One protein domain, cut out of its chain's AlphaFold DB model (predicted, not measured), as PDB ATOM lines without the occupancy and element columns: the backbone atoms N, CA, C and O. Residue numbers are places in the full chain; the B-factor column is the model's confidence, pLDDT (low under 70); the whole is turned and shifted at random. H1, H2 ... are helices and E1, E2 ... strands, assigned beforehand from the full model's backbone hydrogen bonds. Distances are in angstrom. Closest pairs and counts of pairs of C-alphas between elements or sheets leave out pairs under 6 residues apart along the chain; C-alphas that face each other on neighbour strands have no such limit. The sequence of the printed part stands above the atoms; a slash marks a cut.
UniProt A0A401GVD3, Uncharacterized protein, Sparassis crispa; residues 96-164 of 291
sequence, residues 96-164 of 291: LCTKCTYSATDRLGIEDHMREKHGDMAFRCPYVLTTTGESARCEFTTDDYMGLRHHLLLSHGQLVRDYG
ATOM      1  N   LEU A  96      66.128  64.609  89.418       96.81
ATOM      2  CA  LEU A  96      66.767  65.478  88.427       96.81
ATOM      3  C   LEU A  96      67.179  66.814  89.053       96.81
ATOM      4  O   LEU A  96      66.439  67.395  89.851       96.81
ATOM      5  N   CYS A  97      68.346  67.323  88.661       96.25
ATOM      6  CA  CYS A  97      68.775  68.677  88.993       96.25
ATOM      7  C   CYS A  97      67.883  69.712  88.284       96.25
ATOM      8  O   CYS A  97      67.514  69.547  87.126       96.25
ATOM      9  N   THR A  98      67.547  70.819  88.955       94.94
ATOM     10  CA  THR A  98      66.712  71.880  88.359       94.94
ATOM     11  C   THR A  98      67.492  72.842  87.461       94.94
ATOM     12  O   THR A  98      66.883  73.613  86.723       94.94
ATOM     13  N   LYS A  99      68.829  72.820  87.523       93.19
ATOM     14  CA  LYS A  99      69.716  73.746  86.800       93.19
ATOM     15  C   LYS A  99      70.489  73.089  85.655       93.19
ATOM     16  O   LYS A  99      71.032  73.800  84.812       93.19
ATOM     17  N   CYS A 100      70.544  71.760  85.598       96.06
ATOM     18  CA  CYS A 100      71.147  71.021  84.490       96.06
ATOM     19  C   CYS A 100      70.507  69.635  84.324       96.06
ATOM     20  O   CYS A 100      69.630  69.250  85.087       96.06
ATOM     21  N   THR A 101      70.958  68.862  83.336       97.62
ATOM     22  CA  THR A 101      70.418  67.527  83.023       97.62
ATOM     23  C   THR A 101      70.994  66.397  83.889       97.62
ATOM     24  O   THR A 101      70.836  65.230  83.544       97.62
ATOM     25  N   TYR A 102      71.705  66.710  84.977       97.62
ATOM     26  CA  TYR A 102      72.239  65.696  85.888       97.62
ATOM     27  C   TYR A 102      71.115  65.031  86.694       97.62
ATOM     28  O   TYR A 102      70.163  65.691  87.117       97.62
ATOM     29  N   SER A 103      71.251  63.727  86.933       97.25
ATOM     30  CA  SER A 103      70.312  62.924  87.715       97.25
ATOM     31  C   SER A 103      71.057  62.062  88.728       97.25
ATOM     32  O   SER A 103      72.062  61.448  88.360       97.25
ATOM     33  N   ALA A 104      70.541  61.946  89.950       96.88
ATOM     34  CA  ALA A 104      71.057  61.021  90.958       96.88
ATOM     35  C   ALA A 104      69.961  60.070  91.451       96.88
ATOM     36  O   ALA A 104      68.765  60.346  91.337       96.88
ATOM     37  N   THR A 105      70.376  58.930  91.995       95.62
ATOM     38  CA  THR A 105      69.468  57.925  92.569       95.62
ATOM     39  C   THR A 105      68.883  58.363  93.908       95.62
ATOM     40  O   THR A 105      67.838  57.864  94.313       95.62
ATOM     41  N   ASP A 106      69.544  59.292  94.595       94.12
ATOM     42  CA  ASP A 106      69.173  59.783  95.911       94.12
ATOM     43  C   ASP A 106      69.199  61.318  95.985       94.12
ATOM     44  O   ASP A 106      69.719  62.026  95.122       94.12
ATOM     45  N   ARG A 107      68.580  61.851  97.041       91.44
ATOM     46  CA  ARG A 107      68.543  63.298  97.286       91.44
ATOM     47  C   ARG A 107      69.914  63.865  97.642       91.44
ATOM     48  O   ARG A 107      70.222  64.965  97.201       91.44
ATOM     49  N   LEU A 108      70.724  63.103  98.381       89.88
ATOM     50  CA  LEU A 108      72.065  63.520  98.792       89.88
ATOM     51  C   LEU A 108      72.968  63.756  97.576       89.88
ATOM     52  O   LEU A 108      73.628  64.788  97.510       89.88
ATOM     53  N   GLY A 109      72.911  62.889  96.557       94.12
ATOM     54  CA  GLY A 109      73.665  63.092  95.320       94.12
ATOM     55  C   GLY A 109      73.259  64.354  94.549       94.12
ATOM     56  O   GLY A 109      74.120  65.029  93.986       94.12
ATOM     57  N   ILE A 110      71.970  64.724  94.543       94.69
ATOM     58  CA  ILE A 110      71.521  65.995  93.944       94.69
ATOM     59  C   ILE A 110      71.945  67.205  94.783       94.69
ATOM     60  O   ILE A 110      72.323  68.226  94.207       94.69
ATOM     61  N   GLU A 111      71.910  67.108  96.109       88.88
ATOM     62  CA  GLU A 111      72.383  68.166  97.012       88.88
ATOM     63  C   GLU A 111      73.885  68.432  96.829       88.88
ATOM     64  O   GLU A 111      74.287  69.573  96.583       88.88
ATOM     65  N   ASP A 112      74.706  67.384  96.829       89.62
ATOM     66  CA  ASP A 112      76.148  67.492  96.594       89.62
ATOM     67  C   ASP A 112      76.451  68.048  95.197       89.62
ATOM     68  O   ASP A 112      77.262  68.966  95.044       89.62
ATOM     69  N   HIS A 113      75.737  67.569  94.175       93.88
ATOM     70  CA  HIS A 113      75.840  68.098  92.819       93.88
ATOM     71  C   HIS A 113      75.510  69.598  92.751       93.88
ATOM     72  O   HIS A 113      76.243  70.368  92.123       93.88
ATOM     73  N   MET A 114      74.426  70.030  93.401       90.81
ATOM     74  CA  MET A 114      74.034  71.440  93.466       90.81
ATOM     75  C   MET A 114      75.096  72.293  94.164       90.81
ATOM     76  O   MET A 114      75.375  73.410  93.715       90.81
ATOM     77  N   ARG A 115      75.727  71.761  95.216       86.06
ATOM     78  CA  ARG A 115      76.822  72.426  95.929       86.06
ATOM     79  C   ARG A 115      78.065  72.581  95.054       86.06
ATOM     80  O   ARG A 115      78.603  73.680  94.967       86.06
ATOM     81  N   GLU A 116      78.497  71.524  94.372       88.75
ATOM     82  CA  GLU A 116      79.756  71.527  93.612       88.75
ATOM     83  C   GLU A 116      79.662  72.210  92.245       88.75
ATOM     84  O   GLU A 116      80.596  72.893  91.824       88.75
ATOM     85  N   LYS A 117      78.572  71.978  91.505       92.75
ATOM     86  CA  LYS A 117      78.456  72.425  90.106       92.75
ATOM     87  C   LYS A 117      77.761  73.759  89.959       92.75
ATOM     88  O   LYS A 117      78.101  74.516  89.053       92.75
ATOM     89  N   HIS A 118      76.794  74.029  90.821       88.31
ATOM     90  CA  HIS A 118      75.987  75.234  90.723       88.31
ATOM     91  C   HIS A 118      76.373  76.279  91.774       88.31
ATOM     92  O   HIS A 118      76.066  77.450  91.587       88.31
ATOM     93  N   GLY A 119      77.076  75.897  92.850       82.38
ATOM     94  CA  GLY A 119      77.448  76.824  93.928       82.38
ATOM     95  C   GLY A 119      76.232  77.478  94.602       82.38
ATOM     96  O   GLY A 119      76.363  78.455  95.332       82.38
ATOM     97  N   ASP A 120      75.034  76.952  94.343       71.06
ATOM     98  CA  ASP A 120      73.751  77.589  94.649       71.06
ATOM     99  C   ASP A 120      73.211  77.216  96.026       71.06
ATOM    100  O   ASP A 120      72.115  77.621  96.410       71.06
ATOM    101  N   MET A 121      73.988  76.462  96.795       67.38
ATOM    102  CA  MET A 121      73.574  75.961  98.098       67.38
ATOM    103  C   MET A 121      73.986  76.888  99.242       67.38
ATOM    104  O   MET A 121      74.095  76.464 100.385       67.38
ATOM    105  N   ALA A 122      74.197  78.172  98.945       79.12
ATOM    106  CA  ALA A 122      74.358  79.175  99.978       79.12
ATOM    107  C   ALA A 122      72.982  79.466 100.607       79.12
ATOM    108  O   ALA A 122      72.187  80.253 100.086       79.12
ATOM    109  N   PHE A 123      72.691  78.818 101.732       85.75
ATOM    110  CA  PHE A 123      71.623  79.174 102.651       85.75
ATOM    111  C   PHE A 123      71.711  80.667 102.981       85.75
ATOM    112  O   PHE A 123      72.622  81.115 103.681       85.75
ATOM    113  N   ARG A 124      70.768  81.451 102.455       91.50
ATOM    114  CA  ARG A 124      70.671  82.885 102.742       91.50
ATOM    115  C   ARG A 124      69.819  83.117 103.975       91.50
ATOM    116  O   ARG A 124      68.790  82.461 104.156       91.50
ATOM    117  N   CYS A 125      70.219  84.081 104.793       93.94
ATOM    118  CA  CYS A 125      69.409  84.496 105.920       93.94
ATOM    119  C   CYS A 125      68.080  85.117 105.435       93.94
ATOM    120  O   CYS A 125      68.095  86.067 104.652       93.94
ATOM    121  N   PRO A 126      66.916  84.619 105.891       91.00
ATOM    122  CA  PRO A 126      65.614  85.167 105.517       91.00
ATOM    123  C   PRO A 126      65.281  86.497 106.214       91.00
ATOM    124  O   PRO A 126      64.261  87.108 105.894       91.00
ATOM    125  N   TYR A 127      66.086  86.947 107.183       90.12
ATOM    126  CA  TYR A 127      65.770  88.143 107.958       90.12
ATOM    127  C   TYR A 127      65.963  89.423 107.161       90.12
ATOM    128  O   TYR A 127      66.995  89.665 106.533       90.12
ATOM    129  N   VAL A 128      64.968  90.296 107.281       89.81
ATOM    130  CA  VAL A 128      65.025  91.677 106.818       89.81
ATOM    131  C   VAL A 128      64.864  92.568 108.041       89.81
ATOM    132  O   VAL A 128      63.846  92.516 108.729       89.81
ATOM    133  N   LEU A 129      65.895  93.350 108.342       84.81
ATOM    134  CA  LEU A 129      65.873  94.359 109.388       84.81
ATOM    135  C   LEU A 129      65.150  95.588 108.840       84.81
ATOM    136  O   LEU A 129      65.623  96.250 107.922       84.81
ATOM    137  N   THR A 130      63.984  95.892 109.398       79.62
ATOM    138  CA  THR A 130      63.255  97.131 109.111       79.62
ATOM    139  C   THR A 130      63.552  98.135 110.215       79.62
ATOM    140  O   THR A 130      62.764  98.303 111.150       79.62
ATOM    141  N   THR A 131      64.718  98.767 110.161       72.94
ATOM    142  CA  THR A 131      65.072  99.856 111.077       72.94
ATOM    143  C   THR A 131      64.855 101.182 110.357       72.94
ATOM    144  O   THR A 131      65.480 101.443 109.338       72.94
ATOM    145  N   THR A 132      63.933 102.003 110.872       64.81
ATOM    146  CA  THR A 132      63.766 103.425 110.496       64.81
ATOM    147  C   THR A 132      63.628 103.714 108.993       64.81
ATOM    148  O   THR A 132      64.320 104.567 108.455       64.81
ATOM    149  N   GLY A 133      62.691 103.038 108.320       75.31
ATOM    150  CA  GLY A 133      62.263 103.396 106.958       75.31
ATOM    151  C   GLY A 133      63.046 102.743 105.818       75.31
ATOM    152  O   GLY A 133      62.557 102.743 104.693       75.31
ATOM    153  N   GLU A 134      64.179 102.100 106.105       71.06
ATOM    154  CA  GLU A 134      64.936 101.316 105.128       71.06
ATOM    155  C   GLU A 134      64.933  99.836 105.532       71.06
ATOM    156  O   GLU A 134      65.269  99.458 106.655       71.06
ATOM    157  N   SER A 135      64.482  98.976 104.619       80.75
ATOM    158  CA  SER A 135      64.525  97.529 104.807       80.75
ATOM    159  C   SER A 135      65.901  97.009 104.389       80.75
ATOM    160  O   SER A 135      66.148  96.805 103.198       80.75
ATOM    161  N   ALA A 136      66.790  96.779 105.350       85.62
ATOM    162  CA  ALA A 136      68.079  96.144 105.106       85.62
ATOM    163  C   ALA A 136      67.920  94.620 105.201       85.62
ATOM    164  O   ALA A 136      67.521  94.083 106.236       85.62
ATOM    165  N   ARG A 137      68.203  93.894 104.115       89.38
ATOM    166  CA  ARG A 137      68.236  92.424 104.158       89.38
ATOM    167  C   ARG A 137      69.522  91.971 104.837       89.38
ATOM    168  O   ARG A 137      70.573  92.559 104.607       89.38
ATOM    169  N   CYS A 138      69.449  90.928 105.657       93.06
ATOM    170  CA  CYS A 138      70.659  90.292 106.149       93.06
ATOM    171  C   CYS A 138      71.383  89.624 104.971       93.06
ATOM    172  O   CYS A 138      70.837  88.729 104.329       93.06
ATOM    173  N   GLU A 139      72.608  90.060 104.691       93.88
ATOM    174  CA  GLU A 139      73.426  89.536 103.589       93.88
ATOM    175  C   GLU A 139      74.181  88.253 103.959       93.88
ATOM    176  O   GLU A 139      74.997  87.763 103.185       93.88
ATOM    177  N   PHE A 140      73.925  87.686 105.142       93.62
ATOM    178  CA  PHE A 140      74.591  86.463 105.557       93.62
ATOM    179  C   PHE A 140      74.176  85.288 104.672       93.62
ATOM    180  O   PHE A 140      72.989  84.974 104.516       93.62
ATOM    181  N   THR A 141      75.183  84.607 104.136       92.69
ATOM    182  CA  THR A 141      75.033  83.402 103.332       92.69
ATOM    183  C   THR A 141      76.032  82.351 103.790       92.69
ATOM    184  O   THR A 141      77.181  82.684 104.073       92.69
ATOM    185  N   THR A 142      75.626  81.090 103.830       91.06
ATOM    186  CA  THR A 142      76.494  79.967 104.213       91.06
ATOM    187  C   THR A 142      76.112  78.725 103.433       91.06
ATOM    188  O   THR A 142      74.953  78.545 103.102       91.06
ATOM    189  N   ASP A 143      77.075  77.878 103.126       85.38
ATOM    190  CA  ASP A 143      76.905  76.588 102.455       85.38
ATOM    191  C   ASP A 143      76.431  75.458 103.388       85.38
ATOM    192  O   ASP A 143      76.087  74.374 102.916       85.38
ATOM    193  N   ASP A 144      76.369  75.709 104.700       84.19
ATOM    194  CA  ASP A 144      75.955  74.737 105.709       84.19
ATOM    195  C   ASP A 144      74.703  75.197 106.473       84.19
ATOM    196  O   ASP A 144      74.607  76.310 107.003       84.19
ATOM    197  N   TYR A 145      73.738  74.287 106.597       83.38
ATOM    198  CA  TYR A 145      72.528  74.487 107.383       83.38
ATOM    199  C   TYR A 145      72.837  74.792 108.856       83.38
ATOM    200  O   TYR A 145      72.163  75.631 109.467       83.38
ATOM    201  N   MET A 146      73.856  74.151 109.444       88.00
ATOM    202  CA  MET A 146      74.247  74.455 110.827       88.00
ATOM    203  C   MET A 146      74.815  75.870 110.947       88.00
ATOM    204  O   MET A 146      74.499  76.558 111.923       88.00
ATOM    205  N   GLY A 147      75.549  76.338 109.934       93.06
ATOM    206  CA  GLY A 147      75.982  77.729 109.808       93.06
ATOM    207  C   GLY A 147      74.801  78.701 109.807       93.06
ATOM    208  O   GLY A 147      74.787  79.663 110.583       93.06
ATOM    209  N   LEU A 148      73.756  78.418 109.016       91.62
ATOM    210  CA  LEU A 148      72.581  79.290 108.925       91.62
ATOM    211  C   LEU A 148      71.845  79.313 110.264       91.62
ATOM    212  O   LEU A 148      71.471  80.372 110.767       91.62
ATOM    213  N   ARG A 149      71.664  78.142 110.877       90.44
ATOM    214  CA  ARG A 149      71.007  78.015 112.178       90.44
ATOM    215  C   ARG A 149      71.758  78.769 113.275       90.44
ATOM    216  O   ARG A 149      71.118  79.407 114.112       90.44
ATOM    217  N   HIS A 150      73.086  78.691 113.285       93.69
ATOM    218  CA  HIS A 150      73.921  79.400 114.250       93.69
ATOM    219  C   HIS A 150      73.830  80.917 114.059       93.69
ATOM    220  O   HIS A 150      73.639  81.654 115.026       93.69
ATOM    221  N   HIS A 151      73.864  81.375 112.807       94.25
ATOM    222  CA  HIS A 151      73.667  82.777 112.464       94.25
ATOM    223  C   HIS A 151      72.294  83.303 112.908       94.25
ATOM    224  O   HIS A 151      72.215  84.340 113.563       94.25
ATOM    225  N   LEU A 152      71.212  82.569 112.634       92.19
ATOM    226  CA  LEU A 152      69.859  82.963 113.048       92.19
ATOM    227  C   LEU A 152      69.742  83.106 114.571       92.19
ATOM    228  O   LEU A 152      69.112  84.043 115.069       92.19
ATOM    229  N   LEU A 153      70.419  82.225 115.309       90.56
ATOM    230  CA  LEU A 153      70.449  82.269 116.764       90.56
ATOM    231  C   LEU A 153      71.232  83.476 117.300       90.56
ATOM    232  O   LEU A 153      70.747  84.148 118.208       90.56
ATOM    233  N   LEU A 154      72.425  83.748 116.761       93.69
ATOM    234  CA  LEU A 154      73.314  84.798 117.273       93.69
ATOM    235  C   LEU A 154      72.949  86.201 116.779       93.69
ATOM    236  O   LEU A 154      72.955  87.145 117.565       93.69
ATOM    237  N   SER A 155      72.650  86.347 115.489       91.88
ATOM    238  CA  SER A 155      72.452  87.651 114.847       91.88
ATOM    239  C   SER A 155      71.006  88.131 114.916       91.88
ATOM    240  O   SER A 155      70.765  89.335 114.984       91.88
ATOM    241  N   HIS A 156      70.041  87.208 114.932       90.62
ATOM    242  CA  HIS A 156      68.615  87.547 114.953       90.62
ATOM    243  C   HIS A 156      67.915  87.161 116.259       90.62
ATOM    244  O   HIS A 156      66.763  87.539 116.470       90.62
ATOM    245  N   GLY A 157      68.597  86.449 117.166       85.81
ATOM    246  CA  GLY A 157      68.021  86.013 118.440       85.81
ATOM    247  C   GLY A 157      66.849  85.041 118.276       85.81
ATOM    248  O   GLY A 157      66.093  84.834 119.228       85.81
ATOM    249  N   GLN A 158      66.677  84.462 117.082       68.88
ATOM    250  CA  GLN A 158      65.552  83.598 116.756       68.88
ATOM    251  C   GLN A 158      66.035  82.160 116.574       68.88
ATOM    252  O   GLN A 158      66.921  81.854 115.779       68.88
ATOM    253  N   LEU A 159      65.430  81.242 117.326       58.22
ATOM    254  CA  LEU A 159      65.582  79.815 117.081       58.22
ATOM    255  C   LEU A 159      64.776  79.462 115.830       58.22
ATOM    256  O   LEU A 159      63.583  79.736 115.772       58.22
ATOM    257  N   VAL A 160      65.393  78.743 114.887       56.31
ATOM    258  CA  VAL A 160      64.788  78.181 113.651       56.31
ATOM    259  C   VAL A 160      63.515  77.336 113.896       56.31
ATOM    260  O   VAL A 160      62.846  76.911 112.963       56.31
ATOM    261  N   ARG A 161      63.117  77.122 115.157       52.28
ATOM    262  CA  ARG A 161      61.894  76.417 115.566       52.28
ATOM    263  C   ARG A 161      60.596  77.027 115.016       52.28
ATOM    264  O   ARG A 161      59.605  76.307 114.948       52.28
ATOM    265  N   ASP A 162      60.606  78.281 114.565       50.94
ATOM    266  CA  ASP A 162      59.437  78.916 113.936       50.94
ATOM    267  C   ASP A 162      59.214  78.509 112.465       50.94
ATOM    268  O   ASP A 162      58.152  78.788 111.914       50.94
ATOM    269  N   TYR A 163      60.137  77.760 111.845       47.56
ATOM    270  CA  TYR A 163      59.941  77.181 110.507       47.56
ATOM    271  C   TYR A 163      59.108  75.878 110.494       47.56
ATOM    272  O   TYR A 163      59.064  75.195 109.473       47.56
ATOM    273  N   GLY A 164      58.390  75.535 111.580       44.44
ATOM    274  CA  GLY A 164      57.413  74.435 111.535       44.44
ATOM    275  C   GLY A 164      56.890  73.857 112.860       44.44
ATOM    276  O   GLY A 164      56.955  72.644 113.040       44.44
TER     277      GLY A 164
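Overview. This is residues 96 to 164 of the 291 residues of an uncharacterized protein of Sparassis crispa (UniProt A0A401GVD3). Picture a loose, drawn-out shape in two parts: a narrow hairpin of two strands, E1 and E2, makes one end of the long axis, and helix H1, with residues 96 to 106 looped beside it, makes the other. Between these ends along that axis lies H2, to one side of the extended backbone that joins H1 to the hairpin, and after H2 the chain folds back into the short H3. The printed part has 69 residues with three named helices and two named strands, in the order H1, E1, E2, H2, H3; the sheet, order E1 - E2, is antiparallel, and the class is mixed, helices and strands. The whole is loose, with a radius of gyration of the C-alphas of 15.3 A, and elongated, spanning 47 by 24 by 19 A.

Along the chain. Find C-alpha 128 at (65.025, 91.677, 106.818), where E1 begins; it holds residues 128 to 131 and measures 9.2 A. E2, residues 134 to 137, measures 9.5 A from first to last C-alpha. Then look for H2, residues 145 to 155, 15.1 A long, and H3, residues 160 to 163, ending with C-alpha 163 at (59.941, 77.181, 110.507). Go back to C-alpha 107 at (68.543, 63.298, 97.286) for the start of H1, residues 107 to 118, 15.5 A long.

Arrangement. Begin at E1 and E2, a hairpin whose strands are antiparallel at 152 degrees. Their C-alphas 128 and 137 face each other at 4.2 A, and you will find N 129 and O 136 at 2.8 A and N 136 and O 129 at 2.9 A, within hydrogen-bond range. Outside the named strands, residues 123 to 124 pair with residues 141 to 142, antiparallel. H2 and E1 are apart. H2 and H3 only just touch, with 3 pairs of C-alphas within 8 A; the closest are those of Arg 149 and Val 160, 6.4 A apart. H1 touches no helix, and it is apart from E2, H2 and H3. In H1 and H2 every O i to N i+4 pair is within hydrogen-bond range; H3 is too short for such a pair.

Size, cuts and confidence. Look for the two C-alphas farthest apart, those of Thr 105 and Thr 132, at 49.2 A. The printed part runs from 96 to 164 with no cut. The links E1 to E2 and H2 to H3 are tight, those from H1 to E1 and from E2 to H2 are short, and there is no long link. The mean pLDDT of the printed part is 85.3; residue 121, residue 132 and residues 158 to 164 are under 70, and H3 has a mean of 52.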